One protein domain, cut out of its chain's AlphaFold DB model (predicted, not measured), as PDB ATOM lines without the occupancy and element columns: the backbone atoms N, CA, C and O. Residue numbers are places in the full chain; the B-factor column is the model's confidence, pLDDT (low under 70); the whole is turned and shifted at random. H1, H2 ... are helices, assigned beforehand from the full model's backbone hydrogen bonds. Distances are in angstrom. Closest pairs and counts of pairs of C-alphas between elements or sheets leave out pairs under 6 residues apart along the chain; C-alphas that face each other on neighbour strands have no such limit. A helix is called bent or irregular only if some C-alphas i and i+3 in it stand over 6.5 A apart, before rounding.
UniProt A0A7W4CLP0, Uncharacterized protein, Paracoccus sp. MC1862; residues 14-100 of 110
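Overview. This is residues 14 to 100 of the 110 residues of an uncharacterized protein of Paracoccus sp. MC1862 (UniProt A0A7W4CLP0). What does the model look like? One long helix, H1, forms the core, and three more pack round it on three sides: H2 folds back beside it as a helical hairpin, while H3 and H4 cross it steeply. What is it made of? The printed part has 87 residues with four named helices, in the order H1, H2, H3, H4, and no named strand; its class is all helix. How large is it? It is compact and rounded, with a radius of gyration of the C-alphas of 12.3 A and spans of 34 by 29 by 22 A.

Arrangement. What touches the hub? H1, residues 14 to 32, touches H2, residues 40 to 56, closest at the C-alphas of Ile 20 and Gly 50, 5.3 A apart; this hairpin runs opposite ways at a shallow tilt of 34 degrees, only just short of steep. H1 touches H3, residues 61 to 77, at Gln 25 and Ala 72, C-alphas 4.7 A apart, at a steep tilt of 52 degrees, the same way. With residues 23 to 30 alone, H1 touches H4, residues 81 to 98, at Val 26 and Ala 89, C-alphas 5.9 A apart, at a steep tilt of 56 degrees, opposite ways. How do the other helices meet? H2 touches H4, about perpendicular at 78 degrees, with residues 42 to 46 and 93 to 96 alone; the closest C-alphas, of Glu 42 and Ile 93, are 6.9 A apart. H3 is close but not clearly touching to H2, with C-alphas 54 and 64 closest at 6.3 A, and to H4, with C-alphas 75 and 81 closest at 6.0 A. What of the backbones? In H1 and H2 every O i to N i+4 pair is within hydrogen-bond range; in H3 8 of 13 are, in H4 9 of 14.

Along the chain. Where do the helices run? H1 is 27.4 A long from C-alpha 14 at (285.573, 176.862, 353.717), H2 23.8 A, H3 23.3 A, and H4 26.1 A, to C-alpha 98 at (283.741, 193.034, 364.239). Are they straight? H3 has a kink of 35 degrees near residue 68 and H4 one of 29 degrees near residue 88. H4 is only just irregular, with C-alphas 84 and 87 6.8 A apart.

Size, cuts and confidence. How far does it reach? The two C-alphas farthest apart, of Ala 35 and Gly 58, are 34.1 A apart. Is it unbroken and confident? The printed part has no cut; the links H2 to H3 and H3 to H4 are tight, and H1 to H2 is short. The mean pLDDT of the printed part is 98.0, and no printed residue is under 70.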
ATOM      1  N   ASP A  14     286.295 177.633 352.696       98.44
ATOM      2  CA  ASP A  14     285.573 176.862 353.717       98.44
ATOM      3  C   ASP A  14     284.995 177.757 354.819       98.44
ATOM      4  O   ASP A  14     283.863 177.554 355.271       98.44
ATOM      5  N   GLN A  15     285.730 178.798 355.221       98.62
ATOM      6  CA  GLN A  15     285.235 179.794 356.174       98.62
ATOM      7  C   GLN A  15     284.071 180.594 355.583       98.62
ATOM      8  O   GLN A  15     283.074 180.820 356.271       98.62
ATOM      9  N   ALA A  16     284.163 180.976 354.307       98.69
ATOM     10  CA  ALA A  16     283.096 181.657 353.585       98.69
ATOM     11  C   ALA A  16     281.846 180.771 353.457       98.69
ATOM     12  O   ALA A  16     280.745 181.240 353.738       98.69
ATOM     13  N   ARG A  17     282.008 179.480 353.123       98.69
ATOM     14  CA  ARG A  17     280.911 178.491 353.072       98.69
ATOM     15  C   ARG A  17     280.251 178.265 354.428       98.69
ATOM     16  O   ARG A  17     279.034 178.126 354.503       98.69
ATOM     17  N   THR A  18     281.040 178.244 355.496       98.69
ATOM     18  CA  THR A  18     280.511 178.115 356.859       98.69
ATOM     19  C   THR A  18     279.694 179.352 357.232       98.69
ATOM     20  O   THR A  18     278.543 179.231 357.647       98.69
ATOM     21  N   LEU A  19     280.244 180.548 357.007       98.81
ATOM     22  CA  LEU A  19     279.577 181.803 357.347       98.81
ATOM     23  C   LEU A  19     278.291 182.024 356.535       98.81
ATOM     24  O   LEU A  19     277.271 182.392 357.107       98.81
ATOM     25  N   ILE A  20     278.299 181.772 355.222       98.81
ATOM     26  CA  ILE A  20     277.098 181.938 354.387       98.81
ATOM     27  C   ILE A  20     275.985 180.951 354.780       98.81
ATOM     28  O   ILE A  20     274.811 181.314 354.757       98.81
ATOM     29  N   ALA A  21     276.334 179.739 355.228       98.81
ATOM     30  CA  ALA A  21     275.364 178.792 355.770       98.81
ATOM     31  C   ALA A  21     274.764 179.279 357.099       98.81
ATOM     32  O   ALA A  21     273.549 179.206 357.276       98.81
ATOM     33  N   GLU A  22     275.581 179.809 358.017       98.69
ATOM     34  CA  GLU A  22     275.098 180.419 359.266       98.69
ATOM     35  C   GLU A  22     274.139 181.586 358.985       98.69
ATOM     36  O   GLU A  22     273.066 181.661 359.591       98.69
ATOM     37  N   LEU A  23     274.491 182.456 358.032       98.88
ATOM     38  CA  LEU A  23     273.683 183.610 357.630       98.88
ATOM     39  C   LEU A  23     272.345 183.196 357.026       98.88
ATOM     40  O   LEU A  23     271.321 183.744 357.423       98.88
ATOM     41  N   ALA A  24     272.328 182.216 356.118       98.81
ATOM     42  CA  ALA A  24     271.088 181.719 355.522       98.81
ATOM     43  C   ALA A  24     270.146 181.136 356.588       98.81
ATOM     44  O   ALA A  24     268.959 181.457 356.609       98.81
ATOM     45  N   GLN A  25     270.681 180.335 357.518       98.81
ATOM     46  CA  GLN A  25     269.899 179.764 358.618       98.81
ATOM     47  C   GLN A  25     269.311 180.849 359.521       98.81
ATOM     48  O   GLN A  25     268.123 180.812 359.829       98.81
ATOM     49  N   VAL A  26     270.134 181.810 359.952       98.75
ATOM     50  CA  VAL A  26     269.677 182.908 360.810       98.75
ATOM     51  C   VAL A  26     268.654 183.768 360.078       98.75
ATOM     52  O   VAL A  26     267.610 184.027 360.658       98.75
ATOM     53  N   ASN A  27     268.896 184.141 358.818       98.62
ATOM     54  CA  ASN A  27     267.970 184.965 358.041       98.62
ATOM     55  C   ASN A  27     266.587 184.312 357.930       98.62
ATOM     56  O   ASN A  27     265.576 184.947 358.235       98.62
ATOM     57  N   VAL A  28     266.534 183.033 357.543       98.50
ATOM     58  CA  VAL A  28     265.268 182.293 357.449       98.50
ATOM     59  C   VAL A  28     264.575 182.242 358.808       98.50
ATOM     60  O   VAL A  28     263.393 182.566 358.896       98.50
ATOM     61  N   ILE A  29     265.292 181.895 359.877       98.44
ATOM     62  CA  ILE A  29     264.697 181.759 361.209       98.44
ATOM     63  C   ILE A  29     264.190 183.101 361.739       98.44
ATOM     64  O   ILE A  29     263.038 183.185 362.148       98.44
ATOM     65  N   THR A  30     264.972 184.178 361.674       98.00
ATOM     66  CA  THR A  30     264.544 185.495 362.180       98.00
ATOM     67  C   THR A  30     263.428 186.114 361.340       98.00
ATOM     68  O   THR A  30     262.674 186.940 361.842       98.00
ATOM     69  N   SER A  31     263.288 185.707 360.073       97.75
ATOM     70  CA  SER A  31     262.198 186.158 359.195       97.75
ATOM     71  C   SER A  31     260.878 185.412 359.423       97.75
ATOM     72  O   SER A  31     259.830 185.903 359.014       97.75
ATOM     73  N   ASN A  32     260.912 184.231 360.051       97.88
ATOM     74  CA  ASN A  32     259.737 183.363 360.218       97.88
ATOM     75  C   ASN A  32     259.381 183.076 361.691       97.88
ATOM     76  O   ASN A  32     258.265 182.649 361.974       97.88
ATOM     77  N   CYS A  33     260.290 183.335 362.637       96.19
ATOM     78  CA  CYS A  33     260.100 183.111 364.070       96.19
ATOM     79  C   CYS A  33     260.029 184.463 364.817       96.19
ATOM     80  O   CYS A  33     261.070 185.043 365.138       96.19
ATOM     81  N   PRO A  34     258.829 184.974 365.163       94.12
ATOM     82  CA  PRO A  34     258.651 186.338 365.686       94.12
ATOM     83  C   PRO A  34     259.257 186.580 367.079       94.12
ATOM     84  O   PRO A  34     259.402 187.727 367.489       94.12
ATOM     85  N   ALA A  35     259.624 185.521 367.808       96.06
ATOM     86  CA  ALA A  35     260.288 185.618 369.110       96.06
ATOM     87  C   ALA A  35     261.739 186.137 369.024       96.06
ATOM     88  O   ALA A  35     262.296 186.564 370.035       96.06
ATOM     89  N   TYR A  36     262.340 186.128 367.829       96.06
ATOM     90  CA  TYR A  36     263.735 186.511 367.599       96.06
ATOM     91  C   TYR A  36     263.840 187.614 366.537       96.06
ATOM     92  O   TYR A  36     264.417 187.387 365.470       96.06
ATOM     93  N   PRO A  37     263.263 188.805 366.789       95.75
ATOM     94  CA  PRO A  37     263.259 189.876 365.807       95.75
ATOM     95  C   PRO A  37     264.671 190.421 365.573       95.75
ATOM     96  O   PRO A  37     265.487 190.527 366.491       95.75
ATOM     97  N   VAL A  38     264.917 190.835 364.335       97.31
ATOM     98  CA  VAL A  38     266.056 191.669 363.943       97.31
ATOM     99  C   VAL A  38     265.514 192.941 363.299       97.31
ATOM    100  O   VAL A  38     264.465 192.921 362.656       97.31
ATOM    101  N   SER A  39     266.201 194.059 363.487       97.44
ATOM    102  CA  SER A  39     265.868 195.314 362.807       97.44
ATOM    103  C   SER A  39     266.139 195.234 361.302       97.44
ATOM    104  O   SER A  39     266.978 194.450 360.858       97.44
ATOM    105  N   ASP A  40     265.519 196.113 360.511       96.81
ATOM    106  CA  ASP A  40     265.752 196.198 359.059       96.81
ATOM    107  C   ASP A  40     267.237 196.369 358.705       96.81
ATOM    108  O   ASP A  40     267.733 195.823 357.717       96.81
ATOM    109  N   ALA A  41     267.975 197.110 359.534       97.50
ATOM    110  CA  ALA A  41     269.402 197.327 359.345       97.50
ATOM    111  C   ALA A  41     270.232 196.066 359.629       97.50
ATOM    112  O   ALA A  41     271.189 195.782 358.909       97.50
ATOM    113  N   GLU A  42     269.872 195.306 360.664       98.44
ATOM    114  CA  GLU A  42     270.491 194.014 360.978       98.44
ATOM    115  C   GLU A  42     270.164 192.969 359.915       98.44
ATOM    116  O   GLU A  42     271.061 192.259 359.464       98.44
ATOM    117  N   TRP A  43     268.914 192.930 359.451       98.06
ATOM    118  CA  TRP A  43     268.504 192.094 358.330       98.06
ATOM    119  C   TRP A  43     269.300 192.434 357.065       98.06
ATOM    120  O   TRP A  43     269.865 191.541 356.438       98.06
ATOM    121  N   THR A  44     269.439 193.725 356.740       98.12
ATOM    122  CA  THR A  44     270.232 194.186 355.583       98.12
ATOM    123  C   THR A  44     271.698 193.762 355.712       98.12
ATOM    124  O   THR A  44     272.301 193.331 354.729       98.12
ATOM    125  N   LEU A  45     272.276 193.844 356.916       98.62
ATOM    126  CA  LEU A  45     273.639 193.385 357.180       98.62
ATOM    127  C   LEU A  45     273.774 191.869 356.959       98.62
ATOM    128  O   LEU A  45     274.725 191.436 356.309       98.62
ATOM    129  N   ILE A  46     272.832 191.067 357.466       98.69
ATOM    130  CA  ILE A  46     272.822 189.602 357.319       98.69
ATOM    131  C   ILE A  46     272.671 189.206 355.846       98.69
ATOM    132  O   ILE A  46     273.529 188.502 355.308       98.69
ATOM    133  N   ALA A  47     271.612 189.681 355.188       98.19
ATOM    134  CA  ALA A  47     271.289 189.333 353.807       98.19
ATOM    135  C   ALA A  47     272.383 189.808 352.839       98.19
ATOM    136  O   ALA A  47     272.918 189.007 352.075       98.19
ATOM    137  N   GLY A  48     272.809 191.071 352.953       98.06
ATOM    138  CA  GLY A  48     273.852 191.633 352.095       98.06
ATOM    139  C   GLY A  48     275.216 190.962 352.283       98.06
ATOM    140  O   GLY A  48     275.953 190.784 351.312       98.06
ATOM    141  N   THR A  49     275.555 190.525 353.502       98.75
ATOM    142  CA  THR A  49     276.767 189.713 353.715       98.75
ATOM    143  C   THR A  49     276.645 188.351 353.035       98.75
ATOM    144  O   THR A  49     277.611 187.885 352.433       98.75
ATOM    145  N   GLY A  50     275.468 187.721 353.097       98.69
ATOM    146  CA  GLY A  50     275.198 186.468 352.398       98.69
ATOM    147  C   GLY A  50     275.409 186.596 350.887       98.69
ATOM    148  O   GLY A  50     276.150 185.806 350.306       98.69
ATOM    149  N   ASP A  51     274.854 187.640 350.270       98.38
ATOM    150  CA  ASP A  51     275.019 187.917 348.836       98.38
ATOM    151  C   ASP A  51     276.488 188.169 348.461       98.38
ATOM    152  O   ASP A  51     276.992 187.639 347.466       98.38
ATOM    153  N   LYS A  52     277.218 188.927 349.292       98.44
ATOM    154  CA  LYS A  52     278.657 189.163 349.111       98.44
ATOM    155  C   LYS A  52     279.457 187.857 349.140       98.44
ATOM    156  O   LYS A  52     280.340 187.663 348.303       98.44
ATOM    157  N   LEU A  53     279.151 186.956 350.073       98.75
ATOM    158  CA  LEU A  53     279.806 185.648 350.169       98.75
ATOM    159  C   LEU A  53     279.431 184.732 349.002       98.75
ATOM    160  O   LEU A  53     280.298 184.015 348.506       98.75
ATOM    161  N   ALA A  54     278.182 184.770 348.529       98.62
ATOM    162  CA  ALA A  54     277.760 184.019 347.349       98.62
ATOM    163  C   ALA A  54     278.578 184.431 346.119       98.62
ATOM    164  O   ALA A  54     279.139 183.572 345.434       98.62
ATOM    165  N   ALA A  55     278.739 185.740 345.905       98.31
ATOM    166  CA  ALA A  55     279.580 186.278 344.841       98.31
ATOM    167  C   ALA A  55     281.056 185.872 345.005       98.31
ATOM    168  O   ALA A  55     281.677 185.418 344.046       98.31
ATOM    169  N   GLN A  56     281.610 185.962 346.221       98.19
ATOM    170  CA  GLN A  56     282.983 185.530 346.526       98.19
ATOM    171  C   GLN A  56     283.212 184.036 346.244       98.19
ATOM    172  O   GLN A  56     284.304 183.644 345.840       98.19
ATOM    173  N   LEU A  57     282.190 183.200 346.439       98.44
ATOM    174  CA  LEU A  57     282.225 181.760 346.173       98.44
ATOM    175  C   LEU A  57     281.913 181.396 344.711       98.44
ATOM    176  O   LEU A  57     281.921 180.210 344.377       98.44
ATOM    177  N   GLY A  58     281.637 182.379 343.847       98.25
ATOM    178  CA  GLY A  58     281.277 182.155 342.445       98.25
ATOM    179  C   GLY A  58     279.920 181.468 342.262       98.25
ATOM    180  O   GLY A  58     279.735 180.728 341.298       98.25
ATOM    181  N   LEU A  59     278.991 181.661 343.201       98.44
ATOM    182  CA  LEU A  59     277.652 181.080 343.147       98.44
ATOM    183  C   LEU A  59     276.706 182.014 342.393       98.44
ATOM    184  O   LEU A  59     276.615 183.200 342.706       98.44
ATOM    185  N   ASP A  60     275.962 181.463 341.438       97.75
ATOM    186  CA  ASP A  60     274.785 182.142 340.904       97.75
ATOM    187  C   ASP A  60     273.592 182.033 341.872       97.75
ATOM    188  O   ASP A  60     273.643 181.335 342.891       97.75
ATOM    189  N   ALA A  61     272.494 182.719 341.547       95.94
ATOM    190  CA  ALA A  61     271.296 182.728 342.381       95.94
ATOM    191  C   ALA A  61     270.693 181.327 342.586       95.94
ATOM    192  O   ALA A  61     270.232 181.015 343.682       95.94
ATOM    193  N   SER A  62     270.721 180.461 341.566       98.25
ATOM    194  CA  SER A  62     270.154 179.110 341.660       98.25
ATOM    195  C   SER A  62     271.006 178.209 342.550       98.25
ATOM    196  O   SER A  62     270.482 177.460 343.376       98.25
ATOM    197  N   ALA A  63     272.327 178.292 342.415       98.50
ATOM    198  CA  ALA A  63     273.275 177.577 343.245       98.50
ATOM    199  C   ALA A  63     273.218 178.066 344.695       98.50
ATOM    200  O   ALA A  63     273.227 177.234 345.602       98.50
ATOM    201  N   TYR A  64     273.127 179.381 344.919       98.38
ATOM    202  CA  TYR A  64     273.008 179.954 346.257       98.38
ATOM    203  C   TYR A  64     271.711 179.505 346.941       98.38
ATOM    204  O   TYR A  64     271.753 178.999 348.065       98.38
ATOM    205  N   ASP A  65     270.582 179.580 346.232       98.25
ATOM    206  CA  ASP A  65     269.299 179.096 346.734       98.25
ATOM    207  C   ASP A  65     269.366 177.601 347.080       98.25
ATOM    208  O   ASP A  65     269.193 177.211 348.234       98.25
ATOM    209  N   LYS A  66     269.745 176.756 346.117       98.50
ATOM    210  CA  LYS A  66     269.777 175.298 346.291       98.50
ATOM    211  C   LYS A  66     270.726 174.838 347.400       98.50
ATOM    212  O   LYS A  66     270.426 173.858 348.082       98.50
ATOM    213  N   GLN A  67     271.890 175.473 347.535       98.50
ATOM    214  CA  GLN A  67     272.928 175.030 348.471       98.50
ATOM    215  C   GLN A  67     272.743 175.590 349.884       98.50
ATOM    216  O   GLN A  67     273.173 174.931 350.829       98.50
ATOM    217  N   PHE A  68     272.119 176.762 350.049       98.62
ATOM    218  CA  PHE A  68     272.090 177.457 351.340       98.62
ATOM    219  C   PHE A  68     270.676 177.812 351.809       98.62
ATOM    220  O   PHE A  68     270.311 177.420 352.918       98.62
ATOM    221  N   TYR A  69     269.854 178.474 350.989       98.19
ATOM    222  CA  TYR A  69     268.489 178.827 351.402       98.19
ATOM    223  C   TYR A  69     267.545 177.625 351.435       98.19
ATOM    224  O   TYR A  69     266.797 177.481 352.395       98.19
ATOM    225  N   GLY A  70     267.614 176.714 350.465       98.19
ATOM    226  CA  GLY A  70     266.805 175.496 350.440       98.19
ATOM    227  C   GLY A  70     266.953 174.664 351.724       98.19
ATOM    228  O   GLY A  70     265.951 174.371 352.376       98.19
ATOM    229  N   PRO A  71     268.182 174.308 352.147       98.19
ATOM    230  CA  PRO A  71     268.409 173.671 353.443       98.19
ATOM    231  C   PRO A  71     267.993 174.535 354.640       98.19
ATOM    232  O   PRO A  71     267.479 173.986 355.610       98.19
ATOM    233  N   ALA A  72     268.181 175.859 354.586       98.44
ATOM    234  CA  ALA A  72     267.760 176.748 355.667       98.44
ATOM    235  C   ALA A  72     266.231 176.774 355.844       98.44
ATOM    236  O   ALA A  72     265.757 176.709 356.972       98.44
ATOM    237  N   PHE A  73     265.455 176.785 354.757       98.38
ATOM    238  CA  PHE A  73     263.991 176.701 354.803       98.38
ATOM    239  C   PHE A  73     263.490 175.378 355.376       98.38
ATOM    240  O   PHE A  73     262.539 175.388 356.150       98.38
ATOM    241  N   LYS A  74     264.163 174.257 355.087       98.19
ATOM    242  CA  LYS A  74     263.822 172.952 355.684       98.19
ATOM    243  C   LYS A  74     263.937 172.927 357.208       98.19
ATOM    244  O   LYS A  74     263.344 172.066 357.841       98.19
ATOM    245  N   LEU A  75     264.686 173.848 357.817       97.50
ATOM    246  CA  LEU A  75     264.747 173.939 359.278       97.50
ATOM    247  C   LEU A  75     263.403 174.338 359.887       97.50
ATOM    248  O   LEU A  75     263.166 174.013 361.040       97.50
ATOM    249  N   LEU A  76     262.522 174.999 359.131       97.31
ATOM    250  CA  LEU A  76     261.185 175.358 359.606       97.31
ATOM    251  C   LEU A  76     260.276 174.133 359.811       97.31
ATOM    252  O   LEU A  76     259.265 174.251 360.497       97.31
ATOM    253  N   ASP A  77     260.646 172.968 359.268       97.44
ATOM    254  CA  ASP A  77     259.948 171.702 359.522       97.44
ATOM    255  C   ASP A  77     260.242 171.153 360.934       97.44
ATOM    256  O   ASP A  77     259.508 170.300 361.437       97.44
ATOM    257  N   ASP A  78     261.315 171.626 361.582       97.12
ATOM    258  CA  ASP A  78     261.674 171.274 362.954       97.12
ATOM    259  C   ASP A  78     261.104 172.313 363.941       97.12
ATOM    260  O   ASP A  78     261.551 173.467 363.943       97.12
ATOM    261  N   PRO A  79     260.160 171.928 364.824       93.56
ATOM    262  CA  PRO A  79     259.539 172.857 365.765       93.56
ATOM    263  C   PRO A  79     260.529 173.474 366.765       93.56
ATOM    264  O   PRO A  79     260.252 174.541 367.309       93.56
ATOM    265  N   GLU A  80     261.691 172.856 366.996       97.00
ATOM    266  CA  GLU A  80     262.727 173.376 367.898       97.00
ATOM    267  C   GLU A  80     263.719 174.316 367.193       97.00
ATOM    268  O   GLU A  80     264.581 174.924 367.839       97.00
ATOM    269  N   ALA A  81     263.638 174.459 365.866       97.81
ATOM    270  CA  ALA A  81     264.613 175.235 365.107       97.81
ATOM    271  C   ALA A  81     264.608 176.721 365.481       97.81
ATOM    272  O   ALA A  81     265.686 177.315 365.572       97.81
ATOM    273  N   CYS A  82     263.433 177.308 365.739       97.31
ATOM    274  CA  CYS A  82     263.326 178.703 366.167       97.31
ATOM    275  C   CYS A  82     264.158 178.956 367.433       97.31
ATOM    276  O   CYS A  82     265.005 179.848 367.433       97.31
ATOM    277  N   ASP A  83     263.988 178.138 368.472       98.00
ATOM    278  CA  ASP A  83     264.662 178.335 369.762       98.00
ATOM    279  C   ASP A  83     266.138 177.942 369.738       98.00
ATOM    280  O   ASP A  83     266.958 178.509 370.459       98.00
ATOM    281  N   ARG A  84     266.518 177.014 368.859       97.75
ATOM    282  CA  ARG A  84     267.917 176.621 368.686       97.75
ATOM    283  C   ARG A  84     268.725 177.643 367.884       97.75
ATOM    284  O   ARG A  84     269.919 177.813 368.129       97.75
ATOM    285  N   ILE A  85     268.113 178.289 366.892       98.38
ATOM    286  CA  ILE A  85     268.826 179.133 365.921       98.38
ATOM    287  C   ILE A  85     268.604 180.619 366.166       98.38
ATOM    288  O   ILE A  85     269.557 181.385 366.018       98.38
ATOM    289  N   GLY A  86     267.399 181.028 366.556       97.88
ATOM    290  CA  GLY A  86     267.036 182.422 366.805       97.88
ATOM    291  C   GLY A  86     268.008 183.152 367.742       97.88
ATOM    292  O   GLY A  86     268.521 184.207 367.360       97.88
ATOM    293  N   PRO A  87     268.399 182.567 368.894       98.44
ATOM    294  CA  PRO A  87     269.379 183.174 369.798       98.44
ATOM    295  C   PRO A  87     270.766 183.421 369.182       98.44
ATOM    296  O   PRO A  87     271.543 184.215 369.712       98.44
ATOM    297  N   ARG A  88     271.101 182.774 368.057       98.44
ATOM    298  CA  ARG A  88     272.390 182.956 367.366       98.44
ATOM    299  C   ARG A  88     272.451 184.242 366.540       98.44
ATOM    300  O   ARG A  88     273.548 184.629 366.139       98.44
ATOM    301  N   ALA A  89     271.323 184.915 366.298       98.31
ATOM    302  CA  ALA A  89     271.271 186.119 365.470       98.31
ATOM    303  C   ALA A  89     272.165 187.241 366.016       98.31
ATOM    304  O   ALA A  89     273.021 187.757 365.301       98.31
ATOM    305  N   GLN A  90     272.022 187.578 367.299       98.31
ATOM    306  CA  GLN A  90     272.764 188.681 367.917       98.31
ATOM    307  C   GLN A  90     274.286 188.427 367.986       98.31
ATOM    308  O   GLN A  90     275.049 189.301 367.560       98.31
ATOM    309  N   PRO A  91     274.772 187.237 368.403       98.56
ATOM    310  CA  PRO A  91     276.190 186.892 368.286       98.56
ATOM    311  C   PRO A  91     276.723 186.953 366.848       98.56
ATOM    312  O   PRO A  91     277.832 187.445 366.625       98.56
ATOM    313  N   LEU A  92     275.941 186.499 365.862       98.75
ATOM    314  CA  LEU A  92     276.336 186.568 364.457       98.75
ATOM    315  C   LEU A  92     276.453 188.023 363.990       98.75
ATOM    316  O   LEU A  92     277.484 188.398 363.441       98.75
ATOM    317  N   ILE A  93     275.467 188.874 364.282       98.75
ATOM    318  CA  ILE A  93     275.502 190.314 363.969       98.75
ATOM    319  C   ILE A  93     276.727 190.987 364.602       98.75
ATOM    320  O   ILE A  93     277.415 191.764 363.938       98.75
ATOM    321  N   ALA A  94     277.037 190.680 365.864       98.69
ATOM    322  CA  ALA A  94     278.222 191.207 366.538       98.69
ATOM    323  C   ALA A  94     279.520 190.792 365.824       98.69
ATOM    324  O   ALA A  94     280.404 191.626 365.620       98.69
ATOM    325  N   ARG A  95     279.613 189.535 365.370       98.62
ATOM    326  CA  ARG A  95     280.733 189.049 364.550       98.62
ATOM    327  C   ARG A  95     280.838 189.807 363.225       98.62
ATOM    328  O   ARG A  95     281.933 190.233 362.873       98.62
ATOM    329  N   LEU A  96     279.727 190.025 362.517       98.75
ATOM    330  CA  LEU A  96     279.726 190.798 361.266       98.75
ATOM    331  C   LEU A  96     280.204 192.238 361.496       98.75
ATOM    332  O   LEU A  96     280.980 192.766 360.702       98.75
ATOM    333  N   LYS A  97     279.808 192.861 362.611       98.56
ATOM    334  CA  LYS A  97     280.297 194.193 362.994       98.56
ATOM    335  C   LYS A  97     281.801 194.198 363.278       98.56
ATOM    336  O   LYS A  97     282.511 195.076 362.801       98.56
ATOM    337  N   ALA A  98     282.306 193.187 363.984       98.31
ATOM    338  CA  ALA A  98     283.741 193.034 364.239       98.31
ATOM    339  C   ALA A  98     284.563 192.821 362.953       98.31
ATOM    340  O   ALA A  98     285.731 193.191 362.903       98.31
ATOM    341  N   MET A  99     283.947 192.282 361.898       98.19
ATOM    342  CA  MET A  99     284.541 192.156 360.561       98.19
ATOM    343  C   MET A  99     284.437 193.446 359.720       98.19
ATOM    344  O   MET A  99     284.712 193.420 358.525       98.19
ATOM    345  N   GLY A 100     284.022 194.575 360.304       97.81
ATOM    346  CA  GLY A 100     283.916 195.869 359.617       97.81
ATOM    347  C   GLY A 100     282.529 196.191 359.056       97.81
ATOM    348  O   GLY A 100     282.359 197.220 358.404       97.81
TER     349      GLY A 100